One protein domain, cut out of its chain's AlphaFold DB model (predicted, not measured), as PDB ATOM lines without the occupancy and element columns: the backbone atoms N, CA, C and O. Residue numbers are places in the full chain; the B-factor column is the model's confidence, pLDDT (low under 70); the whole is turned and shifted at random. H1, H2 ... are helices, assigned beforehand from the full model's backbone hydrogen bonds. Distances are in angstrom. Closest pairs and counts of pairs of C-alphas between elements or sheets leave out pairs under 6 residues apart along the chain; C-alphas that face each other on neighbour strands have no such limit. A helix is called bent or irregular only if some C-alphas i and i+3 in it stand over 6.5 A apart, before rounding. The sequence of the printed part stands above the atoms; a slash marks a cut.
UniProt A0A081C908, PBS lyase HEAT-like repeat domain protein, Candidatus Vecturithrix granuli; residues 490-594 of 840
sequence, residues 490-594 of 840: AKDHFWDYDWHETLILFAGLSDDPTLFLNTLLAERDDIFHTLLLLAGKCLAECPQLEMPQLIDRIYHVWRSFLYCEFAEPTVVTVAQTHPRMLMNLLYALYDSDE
ATOM      1  N   ALA A 490      -4.387 -16.003 -33.361       93.88
ATOM      2  CA  ALA A 490      -4.808 -16.447 -32.033       93.88
ATOM      3  C   ALA A 490      -3.660 -17.116 -31.260       93.88
ATOM      4  O   ALA A 490      -3.508 -16.899 -30.055       93.88
ATOM      5  N   LYS A 491      -2.829 -17.905 -31.955       93.12
ATOM      6  CA  LYS A 491      -1.679 -18.604 -31.376       93.12
ATOM      7  C   LYS A 491      -0.652 -17.652 -30.766       93.12
ATOM      8  O   LYS A 491      -0.138 -17.940 -29.683       93.12
ATOM      9  N   ASP A 492      -0.390 -16.518 -31.413       90.31
ATOM     10  CA  ASP A 492       0.556 -15.514 -30.913       90.31
ATOM     11  C   ASP A 492       0.113 -14.910 -29.564       90.31
ATOM     12  O   ASP A 492       0.949 -14.433 -28.795       90.31
ATOM     13  N   HIS A 493      -1.180 -15.020 -29.235       90.38
ATOM     14  CA  HIS A 493      -1.802 -14.447 -28.042       90.38
ATOM     15  C   HIS A 493      -2.165 -15.459 -26.941       90.38
ATOM     16  O   HIS A 493      -2.715 -15.064 -25.915       90.38
ATOM     17  N   PHE A 494      -1.831 -16.753 -27.058       89.00
ATOM     18  CA  PHE A 494      -2.179 -17.756 -26.024       89.00
ATOM     19  C   PHE A 494      -1.683 -17.402 -24.613       89.00
ATOM     20  O   PHE A 494      -2.315 -17.733 -23.606       89.00
ATOM     21  N   TRP A 495      -0.546 -16.712 -24.533       82.44
ATOM     22  CA  TRP A 495       0.076 -16.300 -23.274       82.44
ATOM     23  C   TRP A 495      -0.254 -14.864 -22.858       82.44
ATOM     24  O   TRP A 495       0.184 -14.433 -21.787       82.44
ATOM     25  N   ASP A 496      -1.039 -14.146 -23.660       80.94
ATOM     26  CA  ASP A 496      -1.547 -12.825 -23.324       80.94
ATOM     27  C   ASP A 496      -2.871 -12.997 -22.566       80.94
ATOM     28  O   ASP A 496      -3.909 -13.324 -23.131       80.94
ATOM     29  N   TYR A 497      -2.835 -12.805 -21.245       75.25
ATOM     30  CA  TYR A 497      -3.993 -13.062 -20.376       75.25
ATOM     31  C   TYR A 497      -5.218 -12.210 -20.746       75.25
ATOM     32  O   TYR A 497      -6.351 -12.658 -20.595       75.25
ATOM     33  N   ASP A 498      -4.996 -10.996 -21.255       75.50
ATOM     34  CA  ASP A 498      -6.061 -10.096 -21.707       75.50
ATOM     35  C   ASP A 498      -6.805 -10.612 -22.948       75.50
ATOM     36  O   ASP A 498      -7.937 -10.203 -23.182       75.50
ATOM     37  N   TRP A 499      -6.217 -11.561 -23.685       88.62
ATOM     38  CA  TRP A 499      -6.828 -12.221 -24.838       88.62
ATOM     39  C   TRP A 499      -7.589 -13.497 -24.480       88.62
ATOM     40  O   TRP A 499      -8.246 -14.069 -25.344       88.62
ATOM     41  N   HIS A 500      -7.528 -13.978 -23.234       90.19
ATOM     42  CA  HIS A 500      -8.143 -15.261 -22.869       90.19
ATOM     43  C   HIS A 500      -9.651 -15.281 -23.125       90.19
ATOM     44  O   HIS A 500     -10.142 -16.270 -23.656       90.19
ATOM     45  N   GLU A 501     -10.365 -14.191 -22.836       87.62
ATOM     46  CA  GLU A 501     -11.799 -14.098 -23.137       87.62
ATOM     47  C   GLU A 501     -12.058 -14.094 -24.652       87.62
ATOM     48  O   GLU A 501     -12.876 -14.865 -25.144       87.62
ATOM     49  N   THR A 502     -11.285 -13.325 -25.425       94.31
ATOM     50  CA  THR A 502     -11.333 -13.353 -26.896       94.31
ATOM     51  C   THR A 502     -11.090 -14.756 -27.456       94.31
ATOM     52  O   THR A 502     -11.794 -15.180 -28.366       94.31
ATOM     53  N   LEU A 503     -10.127 -15.500 -26.910       95.69
ATOM     54  CA  LEU A 503      -9.805 -16.866 -27.332       95.69
ATOM     55  C   LEU A 503     -10.926 -17.863 -26.990       95.69
ATOM     56  O   LEU A 503     -11.201 -18.766 -27.780       95.69
ATOM     57  N   ILE A 504     -11.592 -17.683 -25.845       93.06
ATOM     58  CA  ILE A 504     -12.771 -18.467 -25.444       93.06
ATOM     59  C   ILE A 504     -13.938 -18.201 -26.404       93.06
ATOM     60  O   ILE A 504     -14.526 -19.142 -26.936       93.06
ATOM     61  N   LEU A 505     -14.226 -16.928 -26.694       92.75
ATOM     62  CA  LEU A 505     -15.275 -16.534 -27.639       92.75
ATOM     63  C   LEU A 505     -14.961 -16.999 -29.067       92.75
ATOM     64  O   LEU A 505     -15.861 -17.442 -29.778       92.75
ATOM     65  N   PHE A 506     -13.690 -16.962 -29.473       95.38
ATOM     66  CA  PHE A 506     -13.228 -17.452 -30.773       95.38
ATOM     67  C   PHE A 506     -13.492 -18.953 -30.936       95.38
ATOM     68  O   PHE A 506     -14.000 -19.373 -31.973       95.38
ATOM     69  N   ALA A 507     -13.242 -19.757 -29.895       94.19
ATOM     70  CA  ALA A 507     -13.599 -21.175 -29.906       94.19
ATOM     71  C   ALA A 507     -15.112 -21.388 -30.076       94.19
ATOM     72  O   ALA A 507     -15.524 -22.233 -30.866       94.19
ATOM     73  N   GLY A 508     -15.937 -20.601 -29.378       90.75
ATOM     74  CA  GLY A 508     -17.398 -20.696 -29.461       90.75
ATOM     75  C   GLY A 508     -18.000 -20.223 -30.793       90.75
ATOM     76  O   GLY A 508     -19.080 -20.688 -31.166       90.75
ATOM     77  N   LEU A 509     -17.314 -19.320 -31.505       91.69
ATOM     78  CA  LEU A 509     -17.668 -18.857 -32.855       91.69
ATOM     79  C   LEU A 509     -17.282 -19.848 -33.957       91.69
ATOM     80  O   LEU A 509     -17.878 -19.823 -35.033       91.69
ATOM     81  N   SER A 510     -16.281 -20.689 -33.709       87.62
ATOM     82  CA  SER A 510     -15.791 -21.651 -34.689       87.62
ATOM     83  C   SER A 510     -16.776 -22.807 -34.883       87.62
ATOM     84  O   SER A 510     -17.268 -23.380 -33.909       87.62
ATOM     85  N   ASP A 511     -17.021 -23.191 -36.141       82.69
ATOM     86  CA  ASP A 511     -17.834 -24.372 -36.473       82.69
ATOM     87  C   ASP A 511     -17.184 -25.676 -35.974       82.69
ATOM     88  O   ASP A 511     -17.877 -26.594 -35.535       82.69
ATOM     89  N   ASP A 512     -15.847 -25.753 -36.019       88.50
ATOM     90  CA  ASP A 512     -15.051 -26.861 -35.482       88.50
ATOM     91  C   ASP A 512     -13.762 -26.342 -34.806       88.50
ATOM     92  O   ASP A 512     -12.724 -26.166 -35.457       88.50
ATOM     93  N   PRO A 513     -13.780 -26.141 -33.476       92.50
ATOM     94  CA  PRO A 513     -12.633 -25.635 -32.731       92.50
ATOM     95  C   PRO A 513     -11.582 -26.714 -32.422       92.50
ATOM     96  O   PRO A 513     -10.610 -26.435 -31.716       92.50
ATOM     97  N   THR A 514     -11.717 -27.941 -32.942       94.31
ATOM     98  CA  THR A 514     -10.812 -29.063 -32.633       94.31
ATOM     99  C   THR A 514      -9.353 -28.741 -32.958       94.31
ATOM    100  O   THR A 514      -8.457 -29.016 -32.154       94.31
ATOM    101  N   LEU A 515      -9.081 -28.137 -34.120       93.81
ATOM    102  CA  LEU A 515      -7.716 -27.764 -34.504       93.81
ATOM    103  C   LEU A 515      -7.144 -26.683 -33.575       93.81
ATOM    104  O   LEU A 515      -5.980 -26.768 -33.176       93.81
ATOM    105  N   PHE A 516      -7.963 -25.699 -33.200       95.75
ATOM    106  CA  PHE A 516      -7.588 -24.639 -32.268       95.75
ATOM    107  C   PHE A 516      -7.242 -25.204 -30.884       95.75
ATOM    108  O   PHE A 516      -6.141 -24.969 -30.386       95.75
ATOM    109  N   LEU A 517      -8.121 -26.030 -30.309       96.06
ATOM    110  CA  LEU A 517      -7.903 -26.668 -29.007       96.06
ATOM    111  C   LEU A 517      -6.680 -27.589 -29.014       96.06
ATOM    112  O   LEU A 517      -5.881 -27.558 -28.082       96.06
ATOM    113  N   ASN A 518      -6.474 -28.369 -30.078       95.44
ATOM    114  CA  ASN A 518      -5.280 -29.207 -30.203       95.44
ATOM    115  C   ASN A 518      -3.998 -28.375 -30.323       95.44
ATOM    116  O   ASN A 518      -2.979 -28.750 -29.747       95.44
ATOM    117  N   THR A 519      -4.045 -27.237 -31.018       94.69
ATOM    118  CA  THR A 519      -2.910 -26.306 -31.110       94.69
ATOM    119  C   THR A 519      -2.597 -25.695 -29.743       94.69
ATOM    120  O   THR A 519      -1.436 -25.661 -29.343       94.69
ATOM    121  N   LEU A 520      -3.627 -25.296 -28.992       93.56
ATOM    122  CA  LEU A 520      -3.508 -24.785 -27.625       93.56
ATOM    123  C   LEU A 520      -2.919 -25.829 -26.663       93.56
ATOM    124  O   LEU A 520      -2.040 -25.513 -25.868       93.56
ATOM    125  N   LEU A 521      -3.355 -27.087 -26.764       93.69
ATOM    126  CA  LEU A 521      -2.874 -28.193 -25.926       93.69
ATOM    127  C   LEU A 521      -1.488 -28.722 -26.320       93.69
ATOM    128  O   LEU A 521      -0.853 -29.400 -25.509       93.69
ATOM    129  N   ALA A 522      -1.046 -28.465 -27.552       92.81
ATOM    130  CA  ALA A 522       0.295 -28.802 -28.024       92.81
ATOM    131  C   ALA A 522       1.355 -27.819 -27.506       92.81
ATOM    132  O   ALA A 522       2.533 -28.181 -27.421       92.81
ATOM    133  N   GLU A 523       0.950 -26.598 -27.147       89.12
ATOM    134  CA  GLU A 523       1.835 -25.648 -26.489       89.12
ATOM    135  C   GLU A 523       2.251 -26.139 -25.105       89.12
ATOM    136  O   GLU A 523       1.532 -26.827 -24.373       89.12
ATOM    137  N   ARG A 524       3.483 -25.795 -24.738       82.81
ATOM    138  CA  ARG A 524       4.062 -26.270 -23.491       82.81
ATOM    139  C   ARG A 524       3.531 -25.455 -22.321       82.81
ATOM    140  O   ARG A 524       3.945 -24.317 -22.133       82.81
ATOM    141  N   ASP A 525       2.679 -26.076 -21.517       78.25
ATOM    142  CA  ASP A 525       2.005 -25.414 -20.401       78.25
ATOM    143  C   ASP A 525       2.951 -25.024 -19.241       78.25
ATOM    144  O   ASP A 525       4.098 -25.499 -19.135       78.25
ATOM    145  N   ASP A 526       2.452 -24.147 -18.368       74.19
ATOM    146  CA  ASP A 526       3.123 -23.693 -17.153       74.19
ATOM    147  C   ASP A 526       2.777 -24.571 -15.934       74.19
ATOM    148  O   ASP A 526       2.008 -25.530 -16.006       74.19
ATOM    149  N   ILE A 527       3.370 -24.254 -14.778       66.81
ATOM    150  CA  ILE A 527       3.106 -24.970 -13.517       66.81
ATOM    151  C   ILE A 527       1.685 -24.749 -12.972       66.81
ATOM    152  O   ILE A 527       1.292 -25.430 -12.030       66.81
ATOM    153  N   PHE A 528       0.952 -23.778 -13.522       71.44
ATOM    154  CA  PHE A 528      -0.418 -23.442 -13.146       71.44
ATOM    155  C   PHE A 528      -1.435 -24.065 -14.102       71.44
ATOM    156  O   PHE A 528      -2.627 -23.841 -13.925       71.44
ATOM    157  N   HIS A 529      -0.988 -24.839 -15.096       82.19
ATOM    158  CA  HIS A 529      -1.853 -25.416 -16.117       82.19
ATOM    159  C   HIS A 529      -2.717 -24.358 -16.829       82.19
ATOM    160  O   HIS A 529      -3.883 -24.603 -17.144       82.19
ATOM    161  N   THR A 530      -2.167 -23.155 -17.029       83.31
ATOM    162  CA  THR A 530      -2.899 -21.995 -17.556       83.31
ATOM    163  C   THR A 530      -3.555 -22.303 -18.903       83.31
ATOM    164  O   THR A 530      -4.743 -22.023 -19.077       83.31
ATOM    165  N   LEU A 531      -2.824 -22.915 -19.842       89.19
ATOM    166  CA  LEU A 531      -3.367 -23.223 -21.169       89.19
ATOM    167  C   LEU A 531      -4.331 -24.412 -21.143       89.19
ATOM    168  O   LEU A 531      -5.321 -24.400 -21.868       89.19
ATOM    169  N   LEU A 532      -4.099 -25.412 -20.286       93.12
ATOM    170  CA  LEU A 532      -5.048 -26.509 -20.081       93.12
ATOM    171  C   LEU A 532      -6.397 -25.998 -19.555       93.12
ATOM    172  O   LEU A 532      -7.450 -26.438 -20.017       93.12
ATOM    173  N   LEU A 533      -6.376 -25.072 -18.596       91.12
ATOM    174  CA  LEU A 533      -7.594 -24.491 -18.037       91.12
ATOM    175  C   LEU A 533      -8.279 -23.535 -19.014       91.12
ATOM    176  O   LEU A 533      -9.509 -23.507 -19.048       91.12
ATOM    177  N   LEU A 534      -7.512 -22.800 -19.826       92.44
ATOM    178  CA  LEU A 534      -8.051 -22.028 -20.946       92.44
ATOM    179  C   LEU A 534      -8.739 -22.950 -21.959       92.44
ATOM    180  O   LEU A 534      -9.887 -22.707 -22.307       92.44
ATOM    181  N   ALA A 535      -8.100 -24.059 -22.346       96.25
ATOM    182  CA  ALA A 535      -8.690 -25.060 -23.235       96.25
ATOM    183  C   ALA A 535      -9.994 -25.639 -22.666       96.25
ATOM    184  O   ALA A 535     -10.943 -25.851 -23.412       96.25
ATOM    185  N   GLY A 536     -10.069 -25.849 -21.347       94.00
ATOM    186  CA  GLY A 536     -11.306 -26.241 -20.668       94.00
ATOM    187  C   GLY A 536     -12.422 -25.202 -20.791       94.00
ATOM    188  O   GLY A 536     -13.560 -25.560 -21.083       94.00
ATOM    189  N   LYS A 537     -12.107 -23.913 -20.626       91.75
ATOM    190  CA  LYS A 537     -13.085 -22.829 -20.812       91.75
ATOM    191  C   LYS A 537     -13.541 -22.711 -22.267       91.75
ATOM    192  O   LYS A 537     -14.731 -22.567 -22.509       91.75
ATOM    193  N   CYS A 538     -12.619 -22.846 -23.220       93.75
ATOM    194  CA  CYS A 538     -12.941 -22.900 -24.645       93.75
ATOM    195  C   CYS A 538     -13.850 -24.098 -24.967       93.75
ATOM    196  O   CYS A 538     -14.849 -23.930 -25.652       93.75
ATOM    197  N   LEU A 539     -13.551 -25.288 -24.426       93.69
ATOM    198  CA  LEU A 539     -14.391 -26.477 -24.584       93.69
ATOM    199  C   LEU A 539     -15.815 -26.226 -24.070       93.69
ATOM    200  O   LEU A 539     -16.772 -26.614 -24.727       93.69
ATOM    201  N   ALA A 540     -15.971 -25.541 -22.933       88.88
ATOM    202  CA  ALA A 540     -17.284 -25.234 -22.367       88.88
ATOM    203  C   ALA A 540     -18.161 -24.341 -23.273       88.88
ATOM    204  O   ALA A 540     -19.382 -24.476 -23.251       88.88
ATOM    205  N   GLU A 541     -17.581 -23.484 -24.121       87.38
ATOM    206  CA  GLU A 541     -18.342 -22.729 -25.139       87.38
ATOM    207  C   GLU A 541     -18.787 -23.599 -26.332       87.38
ATOM    208  O   GLU A 541     -19.614 -23.185 -27.155       87.38
ATOM    209  N   CYS A 542     -18.288 -24.833 -26.404       89.56
ATOM    210  CA  CYS A 542     -18.488 -25.780 -27.492       89.56
ATOM    211  C   CYS A 542     -19.151 -27.079 -26.986       89.56
ATOM    212  O   CYS A 542     -18.577 -28.151 -27.156       89.56
ATOM    213  N   PRO A 543     -20.374 -27.040 -26.416       84.38
ATOM    214  CA  PRO A 543     -21.001 -28.193 -25.749       84.38
ATOM    215  C   PRO A 543     -21.290 -29.395 -26.665       84.38
ATOM    216  O   PRO A 543     -21.658 -30.460 -26.185       84.38
ATOM    217  N   GLN A 544     -21.178 -29.231 -27.987       86.19
ATOM    218  CA  GLN A 544     -21.322 -30.332 -28.944       86.19
ATOM    219  C   GLN A 544     -20.015 -31.108 -29.170       86.19
ATOM    220  O   GLN A 544     -20.044 -32.194 -29.751       86.19
ATOM    221  N   LEU A 545     -18.870 -30.557 -28.756       91.44
ATOM    222  CA  LEU A 545     -17.558 -31.144 -28.979       91.44
ATOM    223  C   LEU A 545     -17.149 -32.013 -27.787       91.44
ATOM    224  O   LEU A 545     -16.908 -31.524 -26.692       91.44
ATOM    225  N   GLU A 546     -16.977 -33.310 -28.016       92.38
ATOM    226  CA  GLU A 546     -16.554 -34.243 -26.969       92.38
ATOM    227  C   GLU A 546     -15.029 -34.440 -26.965       92.38
ATOM    228  O   GLU A 546     -14.462 -35.079 -27.853       92.38
ATOM    229  N   MET A 547     -14.352 -33.940 -25.922       94.94
ATOM    230  CA  MET A 547     -12.910 -34.141 -25.687       94.94
ATOM    231  C   MET A 547     -12.644 -34.818 -24.329       94.94
ATOM    232  O   MET A 547     -12.169 -34.177 -23.385       94.94
ATOM    233  N   PRO A 548     -12.900 -36.133 -24.194       94.81
ATOM    234  CA  PRO A 548     -12.827 -36.825 -22.908       94.81
ATOM    235  C   PRO A 548     -11.433 -36.778 -22.270       94.81
ATOM    236  O   PRO A 548     -11.323 -36.625 -21.057       94.81
ATOM    237  N   GLN A 549     -10.359 -36.836 -23.067       94.56
ATOM    238  CA  GLN A 549      -8.994 -36.759 -22.537       94.56
ATOM    239  C   GLN A 549      -8.674 -35.377 -21.947       94.56
ATOM    240  O   GLN A 549      -7.901 -35.285 -20.994       94.56
ATOM    241  N   LEU A 550      -9.246 -34.301 -22.501       95.81
ATOM    242  CA  LEU A 550      -9.097 -32.948 -21.959       95.81
ATOM    243  C   LEU A 550      -9.837 -32.831 -20.622       95.81
ATOM    244  O   LEU A 550      -9.242 -32.401 -19.635       95.81
ATOM    245  N   ILE A 551     -11.090 -33.293 -20.576       96.31
ATOM    246  CA  ILE A 551     -11.916 -33.320 -19.360       96.31
ATOM    247  C   ILE A 551     -11.212 -34.098 -18.241       96.31
ATOM    248  O   ILE A 551     -11.085 -33.591 -17.128       96.31
ATOM    249  N   ASP A 552     -10.683 -35.286 -18.540       94.50
ATOM    250  CA  ASP A 552      -9.994 -36.119 -17.551       94.50
ATOM    251  C   ASP A 552      -8.697 -35.463 -17.045       94.50
ATOM    252  O   ASP A 552      -8.378 -35.556 -15.859       94.50
ATOM    253  N   ARG A 553      -7.957 -34.752 -17.910       94.25
ATOM    254  CA  ARG A 553      -6.766 -33.983 -17.506       94.25
ATOM    255  C   ARG A 553      -7.127 -32.822 -16.584       94.25
ATOM    256  O   ARG A 553      -6.439 -32.624 -15.585       94.25
ATOM    257  N   ILE A 554      -8.186 -32.074 -16.898       93.38
ATOM    258  CA  ILE A 554      -8.678 -30.973 -16.056       93.38
ATOM    259  C   ILE A 554      -9.123 -31.519 -14.696       93.38
ATOM    260  O   ILE A 554      -8.692 -31.009 -13.663       93.38
ATOM    261  N   TYR A 555      -9.907 -32.601 -14.690       93.50
ATOM    262  CA  TYR A 555     -10.346 -33.264 -13.464       93.50
ATOM    263  C   TYR A 555      -9.161 -33.771 -12.632       93.50
ATOM    264  O   TYR A 555      -9.126 -33.572 -11.420       93.50
ATOM    265  N   HIS A 556      -8.145 -34.366 -13.265       90.62
ATOM    266  CA  HIS A 556      -6.935 -34.805 -12.572       90.62
ATOM    267  C   HIS A 556      -6.187 -33.634 -11.923       90.62
ATOM    268  O   HIS A 556      -5.710 -33.773 -10.796       90.62
ATOM    269  N   VAL A 557      -6.069 -32.488 -12.604       86.19
ATOM    270  CA  VAL A 557      -5.456 -31.277 -12.032       86.19
ATOM    271  C   VAL A 557      -6.268 -30.790 -10.835       86.19
ATOM    272  O   VAL A 557      -5.701 -30.624  -9.759       86.19
ATOM    273  N   TRP A 558      -7.584 -30.653 -10.981       86.88
ATOM    274  CA  TRP A 558      -8.474 -30.259  -9.887       86.88
ATOM    275  C   TRP A 558      -8.357 -31.200  -8.675       86.88
ATOM    276  O   TRP A 558      -8.105 -30.746  -7.561       86.88
ATOM    277  N   ARG A 559      -8.395 -32.520  -8.900       86.44
ATOM    278  CA  ARG A 559      -8.258 -33.545  -7.851       86.44
ATOM    279  C   ARG A 559      -6.869 -33.579  -7.206       86.44
ATOM    280  O   ARG A 559      -6.745 -33.916  -6.035       86.44
ATOM    281  N   SER A 560      -5.808 -33.278  -7.955       79.25
ATOM    282  CA  SER A 560      -4.430 -33.288  -7.432       79.25
ATOM    283  C   SER A 560      -4.094 -32.029  -6.635       79.25
ATOM    284  O   SER A 560      -3.169 -32.038  -5.825       79.25
ATOM    285  N   PHE A 561      -4.838 -30.947  -6.864       69.06
ATOM    286  CA  PHE A 561      -4.589 -29.630  -6.297       69.06
ATOM    287  C   PHE A 561      -5.860 -29.063  -5.660       69.06
ATOM    288  O   PHE A 561      -6.298 -27.967  -5.986       69.06
ATOM    289  N   LEU A 562      -6.433 -29.807  -4.717       52.31
ATOM    290  CA  LEU A 562      -7.763 -29.545  -4.156       52.31
ATOM    291  C   LEU A 562      -7.940 -28.130  -3.594       52.31
ATOM    292  O   LEU A 562      -9.008 -27.565  -3.715       52.31
ATOM    293  N   TYR A 563      -6.888 -27.497  -3.070       49.88
ATOM    294  CA  TYR A 563      -6.950 -26.132  -2.519       49.88
ATOM    295  C   TYR A 563      -6.651 -25.018  -3.535       49.88
ATOM    296  O   TYR A 563      -6.254 -23.915  -3.157       49.88
ATOM    297  N   CYS A 564      -6.764 -25.310  -4.828       52.91
ATOM    298  CA  CYS A 564      -6.474 -24.359  -5.887       52.91
ATOM    299  C   CYS A 564      -7.750 -23.724  -6.440       52.91
ATOM    300  O   CYS A 564      -8.271 -24.162  -7.464       52.91
ATOM    301  N   GLU A 565      -8.149 -22.601  -5.828       51.78
ATOM    302  CA  GLU A 565      -9.253 -21.712  -6.252       51.78
ATOM    303  C   GLU A 565      -9.226 -21.344  -7.754       51.78
ATOM    304  O   GLU A 565     -10.204 -20.858  -8.305       51.78
ATOM    305  N   PHE A 566      -8.101 -21.534  -8.454       64.19
ATOM    306  CA  PHE A 566      -7.980 -21.171  -9.866       64.19
ATOM    307  C   PHE A 566      -8.490 -22.240 -10.849       64.19
ATOM    308  O   PHE A 566      -8.781 -21.887 -11.992       64.19
ATOM    309  N   ALA A 567      -8.558 -23.519 -10.457       73.81
ATOM    310  CA  ALA A 567      -8.981 -24.610 -11.346       73.81
ATOM    311  C   ALA A 567     -10.493 -24.874 -11.268       73.81
ATOM    312  O   ALA A 567     -11.109 -25.246 -12.269       73.81
ATOM    313  N   GLU A 568     -11.081 -24.648 -10.093       74.88
ATOM    314  CA  GLU A 568     -12.505 -24.840  -9.813       74.88
ATOM    315  C   GLU A 568     -13.429 -24.106 -10.800       74.88
ATOM    316  O   GLU A 568     -14.274 -24.787 -11.381       74.88
ATOM    317  N   PRO A 569     -13.231 -22.814 -11.143       77.62
ATOM    318  CA  PRO A 569     -14.115 -22.137 -12.095       77.62
ATOM    319  C   PRO A 569     -14.182 -22.830 -13.462       77.62
ATOM    320  O   PRO A 569     -15.245 -22.908 -14.080       77.62
ATOM    321  N   THR A 570     -13.056 -23.369 -13.946       86.44
ATOM    322  CA  THR A 570     -13.027 -24.135 -15.201       86.44
ATOM    323  C   THR A 570     -13.757 -25.465 -15.042       86.44
ATOM    324  O   THR A 570     -14.520 -25.842 -15.924       86.44
ATOM    325  N   VAL A 571     -13.555 -26.174 -13.928       88.50
ATOM    326  CA  VAL A 571     -14.229 -27.453 -13.646       88.50
ATOM    327  C   VAL A 571     -15.744 -27.275 -13.587       88.50
ATOM    328  O   VAL A 571     -16.459 -28.036 -14.235       88.50
ATOM    329  N   VAL A 572     -16.222 -26.239 -12.898       83.69
ATOM    330  CA  VAL A 572     -17.643 -25.875 -12.812       83.69
ATOM    331  C   VAL A 572     -18.204 -25.544 -14.195       83.69
ATOM    332  O   VAL A 572     -19.203 -26.128 -14.609       83.69
ATOM    333  N   THR A 573     -17.528 -24.682 -14.961       83.25
ATOM    334  CA  THR A 573     -17.989 -24.279 -16.306       83.25
ATOM    335  C   THR A 573     -18.043 -25.472 -17.278       83.25
ATOM    336  O   THR A 573     -18.979 -25.605 -18.071       83.25
ATOM    337  N   VAL A 574     -17.072 -26.392 -17.204       90.25
ATOM    338  CA  VAL A 574     -17.082 -27.631 -18.000       90.25
ATOM    339  C   VAL A 574     -18.173 -28.588 -17.508       90.25
ATOM    340  O   VAL A 574     -18.852 -29.189 -18.331       90.25
ATOM    341  N   ALA A 575     -18.408 -28.713 -16.199       88.62
ATOM    342  CA  ALA A 575     -19.478 -29.553 -15.647       88.62
ATOM    343  C   ALA A 575     -20.885 -29.075 -16.040       88.62
ATOM    344  O   ALA A 575     -21.748 -29.907 -16.305       88.62
ATOM    345  N   GLN A 576     -21.097 -27.762 -16.166       82.69
ATOM    346  CA  GLN A 576     -22.356 -27.166 -16.640       82.69
ATOM    347  C   GLN A 576     -22.673 -27.465 -18.119       82.69
ATOM    348  O   GLN A 576     -23.778 -27.183 -18.585       82.69
ATOM    349  N   THR A 577     -21.705 -27.966 -18.888       83.06
ATOM    350  CA  THR A 577     -21.822 -28.137 -20.348       83.06
ATOM    351  C   THR A 577     -21.532 -29.561 -20.810       83.06
ATOM    352  O   THR A 577     -22.110 -29.999 -21.800       83.06
ATOM    353  N   HIS A 578     -20.698 -30.304 -20.078       89.75
ATOM    354  CA  HIS A 578     -20.229 -31.639 -20.434       89.75
ATOM    355  C   HIS A 578     -20.563 -32.643 -19.318       89.75
ATOM    356  O   HIS A 578     -19.915 -32.632 -18.261       89.75
ATOM    357  N   PRO A 579     -21.499 -33.585 -19.556       90.00
ATOM    358  CA  PRO A 579     -21.946 -34.550 -18.549       90.00
ATOM    359  C   PRO A 579     -20.818 -35.385 -17.936       90.00
ATOM    360  O   PRO A 579     -20.897 -35.779 -16.776       90.00
ATOM    361  N   ARG A 580     -19.736 -35.640 -18.683       93.25
ATOM    362  CA  ARG A 580     -18.575 -36.386 -18.175       93.25
ATOM    363  C   ARG A 580     -17.929 -35.705 -16.966       93.25
ATOM    364  O   ARG A 580     -17.586 -36.391 -16.008       93.25
ATOM    365  N   MET A 581     -17.776 -34.378 -16.990       94.00
ATOM    366  CA  MET A 581     -17.198 -33.651 -15.856       94.00
ATOM    367  C   MET A 581     -18.152 -33.656 -14.658       94.00
ATOM    368  O   MET A 581     -17.706 -33.897 -13.539       94.00
ATOM    369  N   LEU A 582     -19.458 -33.485 -14.894       90.38
ATOM    370  CA  LEU A 582     -20.472 -33.618 -13.847       90.38
ATOM    371  C   LEU A 582     -20.410 -35.001 -13.179       90.38
ATOM    372  O   LEU A 582     -20.371 -35.093 -11.956       90.38
ATOM    373  N   MET A 583     -20.312 -36.077 -13.966       91.06
ATOM    374  CA  MET A 583     -20.164 -37.435 -13.434       91.06
ATOM    375  C   MET A 583     -18.874 -37.597 -12.627       91.06
ATOM    376  O   MET A 583     -18.910 -38.180 -11.547       91.06
ATOM    377  N   ASN A 584     -17.749 -37.047 -13.092       93.38
ATOM    378  CA  ASN A 584     -16.493 -37.070 -12.336       93.38
ATOM    379  C   ASN A 584     -16.640 -36.389 -10.960       93.38
ATOM    380  O   ASN A 584     -16.160 -36.931  -9.966       93.38
ATOM    381  N   LEU A 585     -17.342 -35.252 -10.885       91.38
ATOM    382  CA  LEU A 585     -17.637 -34.562  -9.623       91.38
ATOM    383  C   LEU A 585     -18.595 -35.356  -8.722       91.38
ATOM    384  O   LEU A 585     -18.369 -35.442  -7.518       91.38
ATOM    385  N   LEU A 586     -19.627 -35.988  -9.289       91.00
ATOM    386  CA  LEU A 586     -20.538 -36.853  -8.531       91.00
ATOM    387  C   LEU A 586     -19.807 -38.067  -7.940       91.00
ATOM    388  O   LEU A 586     -20.047 -38.426  -6.790       91.00
ATOM    389  N   TYR A 587     -18.871 -38.673  -8.677       91.19
ATOM    390  CA  TYR A 587     -18.015 -39.734  -8.135       91.19
ATOM    391  C   TYR A 587     -17.063 -39.217  -7.047       91.19
ATOM    392  O   TYR A 587     -16.786 -39.940  -6.089       91.19
ATOM    393  N   ALA A 588     -16.591 -37.972  -7.157       91.06
ATOM    394  CA  ALA A 588     -15.694 -37.350  -6.184       91.06
ATOM    395  C   ALA A 588     -16.338 -37.153  -4.797       91.06
ATOM    396  O   ALA A 588     -15.622 -37.155  -3.797       91.06
ATOM    397  N   LEU A 589     -17.673 -37.086  -4.706       89.50
ATOM    398  CA  LEU A 589     -18.400 -37.078  -3.427       89.50
ATOM    399  C   LEU A 589     -18.203 -38.351  -2.594       89.50
ATOM    400  O   LEU A 589     -18.477 -38.340  -1.400       89.50
ATOM    401  N   TYR A 590     -17.720 -39.439  -3.195       90.12
ATOM    402  CA  TYR A 590     -17.463 -40.709  -2.515       90.12
ATOM    403  C   TYR A 590     -15.961 -41.026  -2.409       90.12
ATOM    404  O   TYR A 590     -15.591 -42.163  -2.113       90.12
ATOM    405  N   ASP A 591     -15.078 -40.052  -2.665       91.00
ATOM    406  CA  ASP A 591     -13.630 -40.262  -2.567       91.00
ATOM    407  C   ASP A 591     -13.204 -40.488  -1.101       91.00
ATOM    408  O   ASP A 591     -13.747 -39.926  -0.143       91.00
ATOM    409  N   SER A 592     -12.193 -41.337  -0.926       89.31
ATOM    410  CA  SER A 592     -11.551 -41.599   0.361       89.31
ATOM    411  C   SER A 592     -10.962 -40.345   1.015       89.31
ATOM    412  O   SER A 592     -10.919 -40.261   2.243       89.31
ATOM    413  N   ASP A 593     -10.516 -39.377   0.212       82.06
ATOM    414  CA  ASP A 593      -9.944 -38.122   0.681       82.06
ATOM    415  C   ASP A 593     -11.053 -37.097   0.971       82.06
ATOM    416  O   ASP A 593     -11.858 -36.741   0.111       82.06
ATOM    417  N   GLU A 594     -11.089 -36.613   2.210       83.19
ATOM    418  CA  GLU A 594     -12.051 -35.611   2.675       83.19
ATOM    419  C   GLU A 594     -11.987 -34.299   1.885       83.19
ATOM    420  O   GLU A 594     -13.024 -33.695   1.618       83.19
TER     421      GLU A 594
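What this domain is: This is residues 490 to 594 of the 840 residues of the protein "PBS lyase HEAT-like repeat domain protein" of Candidatus Vecturithrix granuli (UniProt A0A081C908). Six helices zigzag back and forth in chain order: H1, H3 and H5 run one way, H2, H4 and H6 run back. H3 lies in the middle, with H1 and H2 packed on one side of it and H4 and H5 on the other; H6 packs on H4 towards one end of the longest axis. The printed part has 105 residues with six named helices, H1 to H6, and no named strand; its class is all helix. It is compact, with a radius of gyration of the C-alphas of 13.5 A, and spans 42 by 29 by 20 A.

Where its parts are: The longest helices by residues are H1 and H4, 13 each. H1, residues 497 to 509, is 19.4 A long and begins with C-alpha 497 at (-3.993, -13.062, -20.376); it is irregular, with C-alphas 498 and 501 7.1 A apart. H4, residues 548 to 560, measures 18.0 A. H3, residues 530 to 540, is 15.5 A long, with C-alpha 530 at (-2.899, -21.995, -17.556). H2 holds residues 514 to 522, H5 residues 568 to 575. H6, residues 579 to 588, is 14.1 A long and ends with C-alpha 588 at (-15.694, -37.350, -6.184).

How they stand to each other: H3 is the hub, touching four helices. H1 touches H3, the same way at a shallow tilt of 29 degrees; the closest C-alphas, of Ile 504 and Cys 538, are 4.5 A apart. H2 and H3 form a helical hairpin at 17 degrees, closest at the C-alphas of Leu 517 and Ala 535, 6.0 A. H1 and H2 are close but not clearly touching. H5 touches H3, the same way at 31 degrees, with the C-alphas of Ala 540 and Val 574 closest at 5.0 A. H4 touches H3 with residues 550 to 554 alone, at a steep tilt of 52 degrees; the closest C-alphas, of Leu 533 and Ile 554, are 6.9 A apart. H4 and H5 form a helical hairpin, closest at the C-alphas of Trp 558 and Glu 568, 6.8 A. H6 touches H4, the same way at 28 degrees, with the C-alphas of Ile 551 and Met 581 closest at 6.3 A. H5 and H6 touch only at the corner by their link. H3 and H6 are apart. Every O i to N i+4 pair is within hydrogen-bond range in H2, H3, H4, H5 and H6, and 7 of 9 in H1.

The domain as a whole: The two farthest C-alphas, of Asp 492 and Ser 592, are 42.5 A apart. The printed part has no cut. The links H1 to H2 and H5 to H6 are tight, the other three short. Mean pLDDT of the printed part is 87.0; residue 527 and residues 561 to 566 are under 70.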